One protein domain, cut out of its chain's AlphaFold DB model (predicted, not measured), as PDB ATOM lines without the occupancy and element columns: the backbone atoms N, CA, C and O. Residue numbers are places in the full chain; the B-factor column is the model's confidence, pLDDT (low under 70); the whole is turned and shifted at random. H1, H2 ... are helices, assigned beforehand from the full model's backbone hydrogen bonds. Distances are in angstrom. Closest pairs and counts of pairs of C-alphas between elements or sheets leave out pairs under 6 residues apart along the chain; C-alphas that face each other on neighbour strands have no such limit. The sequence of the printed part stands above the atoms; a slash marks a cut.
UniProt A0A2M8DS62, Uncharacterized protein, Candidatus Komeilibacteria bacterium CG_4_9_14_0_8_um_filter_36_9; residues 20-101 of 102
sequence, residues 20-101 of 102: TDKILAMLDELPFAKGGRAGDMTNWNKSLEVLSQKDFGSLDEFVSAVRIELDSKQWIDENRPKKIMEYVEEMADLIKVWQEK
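AT A GLANCE: This is residues 20 to 101 of the 102 residues of an uncharacterized protein of Candidatus Komeilibacteria bacterium CG_4_9_14_0_8_um_filter_36_9 (UniProt A0A2M8DS62). Two long helices, H5 and H4, run opposite ways side by side as one layer, and H3, H1 and the short H2 make a second, looser layer over them, joined to the first where H3 packs on H4. H1 folds against one end of H3. The printed part has 82 residues with five named helices, H1 to H5 in order, and no named strand: the class is all helix. It is compact, with a radius of gyration of the C-alphas of 12.4 A, and elongated, spanning 39 by 22 by 18 A.

IN THESE COORDINATES: Find C-alpha 80 at (163.932, 158.926, -35.795); from there H5, residues 80 to 99, runs 28.8 A to C-alpha 99 at (145.273, 178.194, -46.155). H4 is residues 59 to 71, 18.5 A long, and H3 is residues 38 to 52, 20.9 A. H1, residues 20 to 28, begins at C-alpha 20 at (142.913, 165.536, -40.687) and is 12.4 A long; H2 is residues 31 to 34.

HOW THE PARTS SIT: Look first at Leu 70 and Pro 81, the closest C-alphas of H4 and H5, 5.7 A apart: this helical hairpin touches at a shallow tilt of 4 degrees, opposite ways. H3 and H4, also a helical hairpin, touch at Ser 47 and Glu 69, their closest C-alphas, 6.3 A apart, at a tilt of 36 degrees, only just steep. H3 touches H1 with residues 48 to 52 alone, at a shallow tilt of 9 degrees, opposite ways; the closest C-alphas, of Leu 24 and Ser 52, are 6.9 A apart. H1 is close to H5 but not clearly touching, with the C-alphas of Leu 27 and Val 88 7.6 A apart. H2 is close to H3 but not clearly touching, with the C-alphas of Ala 33 and Met 41 6.5 A apart, and is apart from H4. In H1, H3, H4 and H5 every O i to N i+4 pair is within hydrogen-bond range; H2 is too short for such a pair.

THE WHOLE: The C-alphas farthest apart, of Ile 76 and Lys 101, are 40.0 A apart. The printed part has no cut, and no link is long. The mean pLDDT of the printed part is 79.7; look for values under 70 at residues 20 to 24, 26 to 36 and 99 to 101.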
ATOM      1  N   THR A  20     142.233 166.641 -41.369       65.31
ATOM      2  CA  THR A  20     142.913 165.536 -40.687       65.31
ATOM      3  C   THR A  20     143.224 164.373 -41.628       65.31
ATOM      4  O   THR A  20     144.371 163.948 -41.686       65.31
ATOM      5  N   ASP A  21     142.267 163.911 -42.434       67.44
ATOM      6  CA  ASP A  21     142.495 162.812 -43.385       67.44
ATOM      7  C   ASP A  21     143.545 163.172 -44.443       67.44
ATOM      8  O   ASP A  21     144.402 162.357 -44.778       67.44
ATOM      9  N   LYS A  22     143.526 164.417 -44.941       69.44
ATOM     10  CA  LYS A  22     144.527 164.908 -45.904       69.44
ATOM     11  C   LYS A  22     145.925 164.954 -45.284       69.44
ATOM     12  O   LYS A  22     146.896 164.575 -45.933       69.44
ATOM     13  N   ILE A  23     146.021 165.392 -44.032       67.88
ATOM     14  CA  ILE A  23     147.271 165.418 -43.268       67.88
ATOM     15  C   ILE A  23     147.787 163.990 -43.021       67.88
ATOM     16  O   ILE A  23     148.959 163.710 -43.260       67.88
ATOM     17  N   LEU A  24     146.916 163.073 -42.595       69.62
ATOM     18  CA  LEU A  24     147.270 161.677 -42.330       69.62
ATOM     19  C   LEU A  24     147.692 160.935 -43.603       69.62
ATOM     20  O   LEU A  24     148.661 160.184 -43.571       69.62
ATOM     21  N   ALA A  25     147.035 161.190 -44.737       71.81
ATOM     22  CA  ALA A  25     147.438 160.630 -46.026       71.81
ATOM     23  C   ALA A  25     148.844 161.099 -46.447       71.81
ATOM     24  O   ALA A  25     149.640 160.310 -46.950       71.81
ATOM     25  N   MET A  26     149.190 162.366 -46.191       66.69
ATOM     26  CA  MET A  26     150.541 162.884 -46.454       66.69
ATOM     27  C   MET A  26     151.607 162.285 -45.526       66.69
ATOM     28  O   MET A  26     152.775 162.185 -45.913       66.69
ATOM     29  N   LEU A  27     151.216 161.869 -44.318       67.50
ATOM     30  CA  LEU A  27     152.086 161.124 -43.413       67.50
ATOM     31  C   LEU A  27     152.292 159.666 -43.835       67.50
ATOM     32  O   LEU A  27     153.358 159.116 -43.569       67.50
ATOM     33  N   ASP A  28     151.315 159.038 -44.485       66.69
ATOM     34  CA  ASP A  28     151.450 157.667 -44.994       66.69
ATOM     35  C   ASP A  28     152.445 157.591 -46.172       66.69
ATOM     36  O   ASP A  28     153.186 156.620 -46.335       66.69
ATOM     37  N   GLU A  29     152.563 158.679 -46.940       64.88
ATOM     38  CA  GLU A  29     153.538 158.815 -48.032       64.88
ATOM     39  C   GLU A  29     154.974 159.111 -47.570       64.88
ATOM     40  O   GLU A  29     155.889 159.210 -48.395       64.88
ATOM     41  N   LEU A  30     155.215 159.214 -46.258       66.75
ATOM     42  CA  LEU A  30     156.557 159.406 -45.722       66.75
ATOM     43  C   LEU A  30     157.514 158.320 -46.247       66.75
ATOM     44  O   LEU A  30     157.240 157.127 -46.088       66.75
ATOM     45  N   PRO A  31     158.711 158.678 -46.758       57.81
ATOM     46  CA  PRO A  31     159.710 157.699 -47.207       57.81
ATOM     47  C   PRO A  31     160.124 156.712 -46.099       57.81
ATOM     48  O   PRO A  31     160.638 155.627 -46.373       57.81
ATOM     49  N   PHE A  32     159.849 157.055 -44.840       62.94
ATOM     50  CA  PHE A  32     160.000 156.181 -43.686       62.94
ATOM     51  C   PHE A  32     159.093 154.932 -43.713       62.94
ATOM     52  O   PHE A  32     159.565 153.855 -43.343       62.94
ATOM     53  N   ALA A  33     157.854 155.036 -44.213       57.84
ATOM     54  CA  ALA A  33     156.926 153.905 -44.343       57.84
ATOM     55  C   ALA A  33     157.449 152.811 -45.299       57.84
ATOM     56  O   ALA A  33     157.015 151.663 -45.239       57.84
ATOM     57  N   LYS A  34     158.418 153.153 -46.164       56.00
ATOM     58  CA  LYS A  34     158.962 152.278 -47.215       56.00
ATOM     59  C   LYS A  34     160.406 151.803 -46.953       56.00
ATOM     60  O   LYS A  34     160.935 151.037 -47.753       56.00
ATOM     61  N   GLY A  35     161.054 152.214 -45.853       59.00
ATOM     62  CA  GLY A  35     162.483 151.916 -45.622       59.00
ATOM     63  C   GLY A  35     162.995 151.980 -44.178       59.00
ATOM     64  O   GLY A  35     164.209 151.980 -43.960       59.00
ATOM     65  N   GLY A  36     162.112 152.069 -43.178       68.19
ATOM     66  CA  GLY A  36     162.491 152.095 -41.763       68.19
ATOM     67  C   GLY A  36     162.949 150.739 -41.204       68.19
ATOM     68  O   GLY A  36     162.678 149.678 -41.763       68.19
ATOM     69  N   ARG A  37     163.620 150.751 -40.040       77.06
ATOM     70  CA  ARG A  37     163.839 149.520 -39.253       77.06
ATOM     71  C   ARG A  37     162.477 148.971 -38.813       77.06
ATOM     72  O   ARG A  37     161.612 149.750 -38.427       77.06
ATOM     73  N   ALA A  38     162.297 147.648 -38.806       78.06
ATOM     74  CA  ALA A  38     160.996 147.019 -38.534       78.06
ATOM     75  C   ALA A  38     160.325 147.489 -37.222       78.06
ATOM     76  O   ALA A  38     159.114 147.706 -37.193       78.06
ATOM     77  N   GLY A  39     161.101 147.698 -36.151       78.00
ATOM     78  CA  GLY A  39     160.561 148.216 -34.888       78.00
ATOM     79  C   GLY A  39     160.201 149.704 -34.931       78.00
ATOM     80  O   GLY A  39     159.159 150.072 -34.398       78.00
ATOM     81  N   ASP A  40     160.973 150.536 -35.640       80.94
ATOM     82  CA  ASP A  40     160.595 151.937 -35.863       80.94
ATOM     83  C   ASP A  40     159.285 152.000 -36.672       80.94
ATOM     84  O   ASP A  40     158.396 152.778 -36.342       80.94
ATOM     85  N   MET A  41     159.150 151.179 -37.729       79.38
ATOM     86  CA  MET A  41     157.941 151.154 -38.572       79.38
ATOM     87  C   MET A  41     156.719 150.689 -37.785       79.38
ATOM     88  O   MET A  41     155.638 151.249 -37.922       79.38
ATOM     89  N   THR A  42     156.896 149.699 -36.911       84.19
ATOM     90  CA  THR A  42     155.823 149.226 -36.028       84.19
ATOM     91  C   THR A  42     155.366 150.325 -35.069       84.19
ATOM     92  O   THR A  42     154.165 150.492 -34.863       84.19
ATOM     93  N   ASN A  43     156.299 151.078 -34.479       85.12
ATOM     94  CA  ASN A  43     155.957 152.191 -33.595       85.12
ATOM     95  C   ASN A  43     155.229 153.300 -34.347       85.12
ATOM     96  O   ASN A  43     154.202 153.771 -33.873       85.12
ATOM     97  N   TRP A  44     155.716 153.652 -35.534       84.94
ATOM     98  CA  TRP A  44     155.102 154.667 -36.377       84.94
ATOM     99  C   TRP A  44     153.697 154.300 -36.845       84.94
ATOM    100  O   TRP A  44     152.793 155.113 -36.712       84.94
ATOM    101  N   ASN A  45     153.476 153.073 -37.319       83.44
ATOM    102  CA  ASN A  45     152.147 152.646 -37.757       83.44
ATOM    103  C   ASN A  45     151.143 152.690 -36.598       83.44
ATOM    104  O   ASN A  45     150.021 153.153 -36.769       83.44
ATOM    105  N   LYS A  46     151.568 152.305 -35.388       85.31
ATOM    106  CA  LYS A  46     150.744 152.468 -34.180       85.31
ATOM    107  C   LYS A  46     150.474 153.939 -33.864       85.31
ATOM    108  O   LYS A  46     149.365 154.275 -33.465       85.31
ATOM    109  N   SER A  47     151.467 154.810 -34.034       86.94
ATOM    110  CA  SER A  47     151.286 156.255 -33.883       86.94
ATOM    111  C   SER A  47     150.273 156.798 -34.892       86.94
ATOM    112  O   SER A  47     149.390 157.550 -34.496       86.94
ATOM    113  N   LEU A  48     150.331 156.375 -36.159       84.06
ATOM    114  CA  LEU A  48     149.353 156.746 -37.185       84.06
ATOM    115  C   LEU A  48     147.944 156.266 -36.841       84.06
ATOM    116  O   LEU A  48     147.005 157.053 -36.927       84.06
ATOM    117  N   GLU A  49     147.790 155.020 -36.390       84.25
ATOM    118  CA  GLU A  49     146.492 154.497 -35.945       84.25
ATOM    119  C   GLU A  49     145.908 155.356 -34.813       84.25
ATOM    120  O   GLU A  49     144.760 155.788 -34.899       84.25
ATOM    121  N   VAL A  50     146.707 155.682 -33.790       86.19
ATOM    122  CA  VAL A  50     146.275 156.531 -32.667       86.19
ATOM    123  C   VAL A  50     145.926 157.948 -33.123       86.19
ATOM    124  O   VAL A  50     144.928 158.507 -32.670       86.19
ATOM    125  N   LEU A  51     146.734 158.546 -33.999       84.88
ATOM    126  CA  LEU A  51     146.496 159.895 -34.513       84.88
ATOM    127  C   LEU A  51     145.252 159.941 -35.409       84.88
ATOM    128  O   LEU A  51     144.494 160.898 -35.319       84.88
ATOM    129  N   SER A  52     144.986 158.895 -36.195       80.38
ATOM    130  CA  SER A  52     143.802 158.809 -37.065       80.38
ATOM    131  C   SER A  52     142.473 158.696 -36.320       80.38
ATOM    132  O   SER A  52     141.424 159.041 -36.853       80.38
ATOM    133  N   GLN A  53     142.511 158.240 -35.068       81.12
ATOM    134  CA  GLN A  53     141.334 158.154 -34.206       81.12
ATOM    135  C   GLN A  53     141.022 159.473 -33.487       81.12
ATOM    136  O   GLN A  53     139.986 159.576 -32.827       81.12
ATOM    137  N   LYS A  54     141.914 160.467 -33.570       80.50
ATOM    138  CA  LYS A  54     141.738 161.774 -32.934       80.50
ATOM    139  C   LYS A  54     141.134 162.761 -33.926       80.50
ATOM    140  O   LYS A  54     141.513 162.803 -35.092       80.50
ATOM    141  N   ASP A  55     140.220 163.584 -33.425       77.38
ATOM    142  CA  ASP A  55     139.720 164.747 -34.149       77.38
ATOM    143  C   ASP A  55     140.550 165.968 -33.735       77.38
ATOM    144  O   ASP A  55     140.648 166.272 -32.543       77.38
ATOM    145  N   PHE A  56     141.205 166.618 -34.696       80.88
ATOM    146  CA  PHE A  56     142.068 167.773 -34.448       80.88
ATOM    147  C   PHE A  56     141.343 169.048 -34.871       80.88
ATOM    148  O   PHE A  56     140.963 169.198 -36.033       80.88
ATOM    149  N   GLY A  57     141.191 169.994 -33.944       76.75
ATOM    150  CA  GLY A  57     140.556 171.284 -34.208       76.75
ATOM    151  C   GLY A  57     141.461 172.252 -34.971       76.75
ATOM    152  O   GLY A  57     140.977 173.210 -35.576       76.75
ATOM    153  N   SER A  58     142.775 172.010 -34.975       81.62
ATOM    154  CA  SER A  58     143.748 172.805 -35.722       81.62
ATOM    155  C   SER A  58     144.972 171.997 -36.155       81.62
ATOM    156  O   SER A  58     145.263 170.918 -35.639       81.62
ATOM    157  N   LEU A  59     145.725 172.558 -37.098       82.44
ATOM    158  CA  LEU A  59     147.002 171.999 -37.530       82.44
ATOM    159  C   LEU A  59     148.046 172.002 -36.400       82.44
ATOM    160  O   LEU A  59     148.800 171.045 -36.269       82.44
ATOM    161  N   ASP A  60     148.059 173.029 -35.548       85.88
ATOM    162  CA  ASP A  60     148.994 173.103 -34.417       85.88
ATOM    163  C   ASP A  60     148.672 172.048 -33.340       85.88
ATOM    164  O   ASP A  60     149.584 171.467 -32.741       85.88
ATOM    165  N   GLU A  61     147.384 171.740 -33.126       87.56
ATOM    166  CA  GLU A  61     146.958 170.619 -32.275       87.56
ATOM    167  C   GLU A  61     147.432 169.276 -32.834       87.56
ATOM    168  O   GLU A  61     147.930 168.439 -32.079       87.56
ATOM    169  N   PHE A  62     147.335 169.087 -34.151       86.38
ATOM    170  CA  PHE A  62     147.855 167.899 -34.817       86.38
ATOM    171  C   PHE A  62     149.374 167.763 -34.632       86.38
ATOM    172  O   PHE A  62     149.836 166.732 -34.144       86.38
ATOM    173  N   VAL A  63     150.152 168.807 -34.941       88.81
ATOM    174  CA  VAL A  63     151.621 168.804 -34.786       88.81
ATOM    175  C   VAL A  63     152.011 168.499 -33.336       88.81
ATOM    176  O   VAL A  63     152.893 167.677 -33.076       88.81
ATOM    177  N   SER A  64     151.304 169.100 -32.376       90.88
ATOM    178  CA  SER A  64     151.517 168.847 -30.949       90.88
ATOM    179  C   SER A  64     151.212 167.396 -30.568       90.88
ATOM    180  O   SER A  64     151.971 166.778 -29.819       90.88
ATOM    181  N   ALA A  65     150.130 166.822 -31.095       90.12
ATOM    182  CA  ALA A  65     149.763 165.437 -30.836       90.12
ATOM    183  C   ALA A  65     150.763 164.442 -31.433       90.12
ATOM    184  O   ALA A  65     151.075 163.448 -30.776       90.12
ATOM    185  N   VAL A  66     151.288 164.717 -32.633       89.31
ATOM    186  CA  VAL A  66     152.362 163.916 -33.237       89.31
ATOM    187  C   VAL A  66     153.585 163.940 -32.327       89.31
ATOM    188  O   VAL A  66     154.078 162.880 -31.957       89.31
ATOM    189  N   ARG A  67     154.026 165.121 -31.878       91.44
ATOM    190  CA  ARG A  67     155.183 165.254 -30.982       91.44
ATOM    191  C   ARG A  67     155.028 164.444 -29.694       91.44
ATOM    192  O   ARG A  67     155.919 163.673 -29.354       91.44
ATOM    193  N   ILE A  68     153.886 164.574 -29.018       93.06
ATOM    194  CA  ILE A  68     153.582 163.813 -27.795       93.06
ATOM    195  C   ILE A  68     153.636 162.307 -28.068       93.06
ATOM    196  O   ILE A  68     154.189 161.545 -27.275       93.06
ATOM    197  N   GLU A  69     153.061 161.868 -29.188       89.56
ATOM    198  CA  GLU A  69     153.043 160.457 -29.552       89.56
ATOM    199  C   GLU A  69     154.462 159.936 -29.818       89.56
ATOM    200  O   GLU A  69     154.816 158.876 -29.300       89.56
ATOM    201  N   LEU A  70     155.295 160.685 -30.546       89.38
ATOM    202  CA  LEU A  70     156.684 160.308 -30.816       89.38
ATOM    203  C   LEU A  70     157.526 160.253 -29.536       89.38
ATOM    204  O   LEU A  70     158.255 159.278 -29.345       89.38
ATOM    205  N   ASP A  71     157.382 161.237 -28.644       89.62
ATOM    206  CA  ASP A  71     158.094 161.301 -27.358       89.62
ATOM    207  C   ASP A  71     157.691 160.149 -26.414       89.62
ATOM    208  O   ASP A  71     158.461 159.749 -25.540       89.62
ATOM    209  N   SER A  72     156.496 159.572 -26.598       88.56
ATOM    210  CA  SER A  72     155.988 158.460 -25.780       88.56
ATOM    211  C   SER A  72     156.542 157.078 -26.157       88.56
ATOM    212  O   SER A  72     156.339 156.111 -25.413       88.56
ATOM    213  N   LYS A  73     157.204 156.939 -27.315       84.75
ATOM    214  CA  LYS A  73     157.699 155.650 -27.828       84.75
ATOM    215  C   LYS A  73     159.210 155.515 -27.656       84.75
ATOM    216  O   LYS A  73     159.959 156.482 -27.716       84.75
ATOM    217  N   GLN A  74     159.674 154.274 -27.522       85.75
ATOM    218  CA  GLN A  74     161.097 153.951 -27.639       85.75
ATOM    219  C   GLN A  74     161.451 153.647 -29.090       85.75
ATOM    220  O   GLN A  74     160.928 152.698 -29.672       85.75
ATOM    221  N   TRP A  75     162.361 154.432 -29.653       85.12
ATOM    222  CA  TRP A  75     162.810 154.307 -31.037       85.12
ATOM    223  C   TRP A  75     164.131 153.547 -31.110       85.12
ATOM    224  O   TRP A  75     164.978 153.682 -30.231       85.12
ATOM    225  N   ILE A  76     164.314 152.737 -32.155       85.69
ATOM    226  CA  ILE A  76     165.572 152.011 -32.381       85.69
ATOM    227  C   ILE A  76     166.633 152.969 -32.934       85.69
ATOM    228  O   ILE A  76     167.821 152.826 -32.648       85.69
ATOM    229  N   ASP A  77     166.225 153.919 -33.773       84.75
ATOM    230  CA  ASP A  77     167.051 155.059 -34.168       84.75
ATOM    231  C   ASP A  77     166.644 156.281 -33.333       84.75
ATOM    232  O   ASP A  77     165.541 156.798 -33.482       84.75
ATOM    233  N   GLU A  78     167.538 156.750 -32.462       84.62
ATOM    234  CA  GLU A  78     167.295 157.902 -31.579       84.62
ATOM    235  C   GLU A  78     167.028 159.201 -32.355       84.62
ATOM    236  O   GLU A  78     166.350 160.095 -31.858       84.62
ATOM    237  N   ASN A  79     167.499 159.302 -33.604       86.62
ATOM    238  CA  ASN A  79     167.211 160.450 -34.465       86.62
ATOM    239  C   ASN A  79     165.878 160.315 -35.212       86.62
ATOM    240  O   ASN A  79     165.488 161.228 -35.945       86.62
ATOM    241  N   ARG A  80     165.179 159.183 -35.073       83.56
ATOM    242  CA  ARG A  80     163.932 158.926 -35.795       83.56
ATOM    243  C   ARG A  80     162.819 159.914 -35.449       83.56
ATOM    244  O   ARG A  80     162.249 160.450 -36.399       83.56
ATOM    245  N   PRO A  81     162.534 160.209 -34.167       87.56
ATOM    246  CA  PRO A  81     161.488 161.164 -33.797       87.56
ATOM    247  C   PRO A  81     161.724 162.536 -34.419       87.56
ATOM    248  O   PRO A  81     160.812 163.131 -34.981       87.56
ATOM    249  N   LYS A  82     162.981 162.994 -34.389       88.81
ATOM    250  CA  LYS A  82     163.393 164.286 -34.942       88.81
ATOM    251  C   LYS A  82     163.096 164.382 -36.437       88.81
ATOM    252  O   LYS A  82     162.466 165.338 -36.858       88.81
ATOM    253  N   LYS A  83     163.480 163.367 -37.220       86.06
ATOM    254  CA  LYS A  83     163.236 163.338 -38.674       86.06
ATOM    255  C   LYS A  83     161.752 163.303 -39.032       86.06
ATOM    256  O   LYS A  83     161.353 163.886 -40.032       86.06
ATOM    257  N   ILE A  84     160.947 162.588 -38.243       84.81
ATOM    258  CA  ILE A  84     159.494 162.559 -38.443       84.81
ATOM    259  C   ILE A  84     158.909 163.944 -38.144       84.81
ATOM    260  O   ILE A  84     158.130 164.441 -38.951       84.81
ATOM    261  N   MET A  85     159.316 164.585 -37.042       89.25
ATOM    262  CA  MET A  85     158.847 165.936 -36.720       89.25
ATOM    263  C   MET A  85     159.264 166.976 -37.751       89.25
ATOM    264  O   MET A  85     158.417 167.766 -38.135       89.25
ATOM    265  N   GLU A  86     160.508 166.952 -38.234       88.94
ATOM    266  CA  GLU A  86     160.974 167.877 -39.278       88.94
ATOM    267  C   GLU A  86     160.059 167.813 -40.510       88.94
ATOM    268  O   GLU A  86     159.587 168.839 -40.984       88.94
ATOM    269  N   TYR A  87     159.708 166.609 -40.969       84.31
ATOM    270  CA  TYR A  87     158.776 166.459 -42.088       84.31
ATOM    271  C   TYR A  87     157.352 166.915 -41.751       84.31
ATOM    272  O   TYR A  87     156.683 167.534 -42.575       84.31
ATOM    273  N   VAL A  88     156.855 166.593 -40.554       84.75
ATOM    274  CA  VAL A  88     155.519 167.014 -40.102       84.75
ATOM    275  C   VAL A  88     155.424 168.539 -40.055       84.75
ATOM    276  O   VAL A  88     154.416 169.092 -40.484       84.75
ATOM    277  N   GLU A  89     156.467 169.210 -39.567       87.62
ATOM    278  CA  GLU A  89     156.574 170.668 -39.517       87.62
ATOM    279  C   GLU A  89     156.669 171.268 -40.927       87.62
ATOM    280  O   GLU A  89     155.904 172.176 -41.239       87.62
ATOM    281  N   GLU A  90     157.498 170.707 -41.816       86.00
ATOM    282  CA  GLU A  90     157.565 171.123 -43.226       86.00
ATOM    283  C   GLU A  90     156.197 171.016 -43.920       86.00
ATOM    284  O   GLU A  90     155.761 171.937 -44.616       86.00
ATOM    285  N   MET A  91     155.480 169.910 -43.707       81.31
ATOM    286  CA  MET A  91     154.141 169.715 -44.266       81.31
ATOM    287  C   MET A  91     153.112 170.651 -43.635       81.31
ATOM    288  O   MET A  91     152.245 171.173 -44.337       81.31
ATOM    289  N   ALA A  92     153.208 170.905 -42.331       83.69
ATOM    290  CA  ALA A  92     152.355 171.871 -41.661       83.69
ATOM    291  C   ALA A  92     152.558 173.284 -42.235       83.69
ATOM    292  O   ALA A  92     151.579 173.964 -42.541       83.69
ATOM    293  N   ASP A  93     153.799 173.705 -42.466       84.94
ATOM    294  CA  ASP A  93     154.099 175.000 -43.079       84.94
ATOM    295  C   ASP A  93     153.540 175.101 -44.504       84.94
ATOM    296  O   ASP A  93     152.921 176.109 -44.857       84.94
ATOM    297  N   LEU A  94     153.656 174.039 -45.309       81.44
ATOM    298  CA  LEU A  94     153.036 173.991 -46.637       81.44
ATOM    299  C   LEU A  94     151.511 174.147 -46.566       81.44
ATOM    300  O   LEU A  94     150.934 174.908 -47.345       81.44
ATOM    301  N   ILE A  95     150.856 173.473 -45.617       77.12
ATOM    302  CA  ILE A  95     149.405 173.581 -45.412       77.12
ATOM    303  C   ILE A  95     149.017 174.991 -44.956       77.12
ATOM    304  O   ILE A  95     148.019 175.520 -45.446       77.12
ATOM    305  N   LYS A  96     149.795 175.626 -44.069       80.50
ATOM    306  CA  LYS A  96     149.565 177.017 -43.636       80.50
ATOM    307  C   LYS A  96     149.605 177.974 -44.824       80.50
ATOM    308  O   LYS A  96     148.655 178.721 -45.029       80.50
ATOM    309  N   VAL A  97     150.636 177.876 -45.668       79.56
ATOM    310  CA  VAL A  97     150.773 178.702 -46.885       79.56
ATOM    311  C   VAL A  97     149.598 178.514 -47.847       79.56
ATOM    312  O   VAL A  97     149.205 179.452 -48.539       79.56
ATOM    313  N   TRP A  98     149.046 177.304 -47.933       73.12
ATOM    314  CA  TRP A  98     147.868 177.041 -48.759       73.12
ATOM    315  C   TRP A  98     146.600 177.664 -48.170       73.12
ATOM    316  O   TRP A  98     145.820 178.237 -48.920       73.12
ATOM    317  N   GLN A  99     146.425 177.604 -46.847       68.56
ATOM    318  CA  GLN A  99     145.273 178.194 -46.155       68.56
ATOM    319  C   GLN A  99     145.266 179.728 -46.181       68.56
ATOM    320  O   GLN A  99     144.195 180.315 -46.180       68.56
ATOM    321  N   GLU A 100     146.428 180.384 -46.223       68.25
ATOM    322  CA  GLU A 100     146.526 181.853 -46.304       68.25
ATOM    323  C   GLU A 100     146.220 182.426 -47.701       68.25
ATOM    324  O   GLU A 100     146.109 183.642 -47.862       68.25
ATOM    325  N   LYS A 101     146.127 181.572 -48.729       57.03
ATOM    326  CA  LYS A 101     145.805 181.973 -50.109       57.03
ATOM    327  C   LYS A 101     144.319 181.850 -50.458       57.03
ATOM    328  O   LYS A 101     143.951 182.259 -51.562       57.03
TER     329      LYS A 101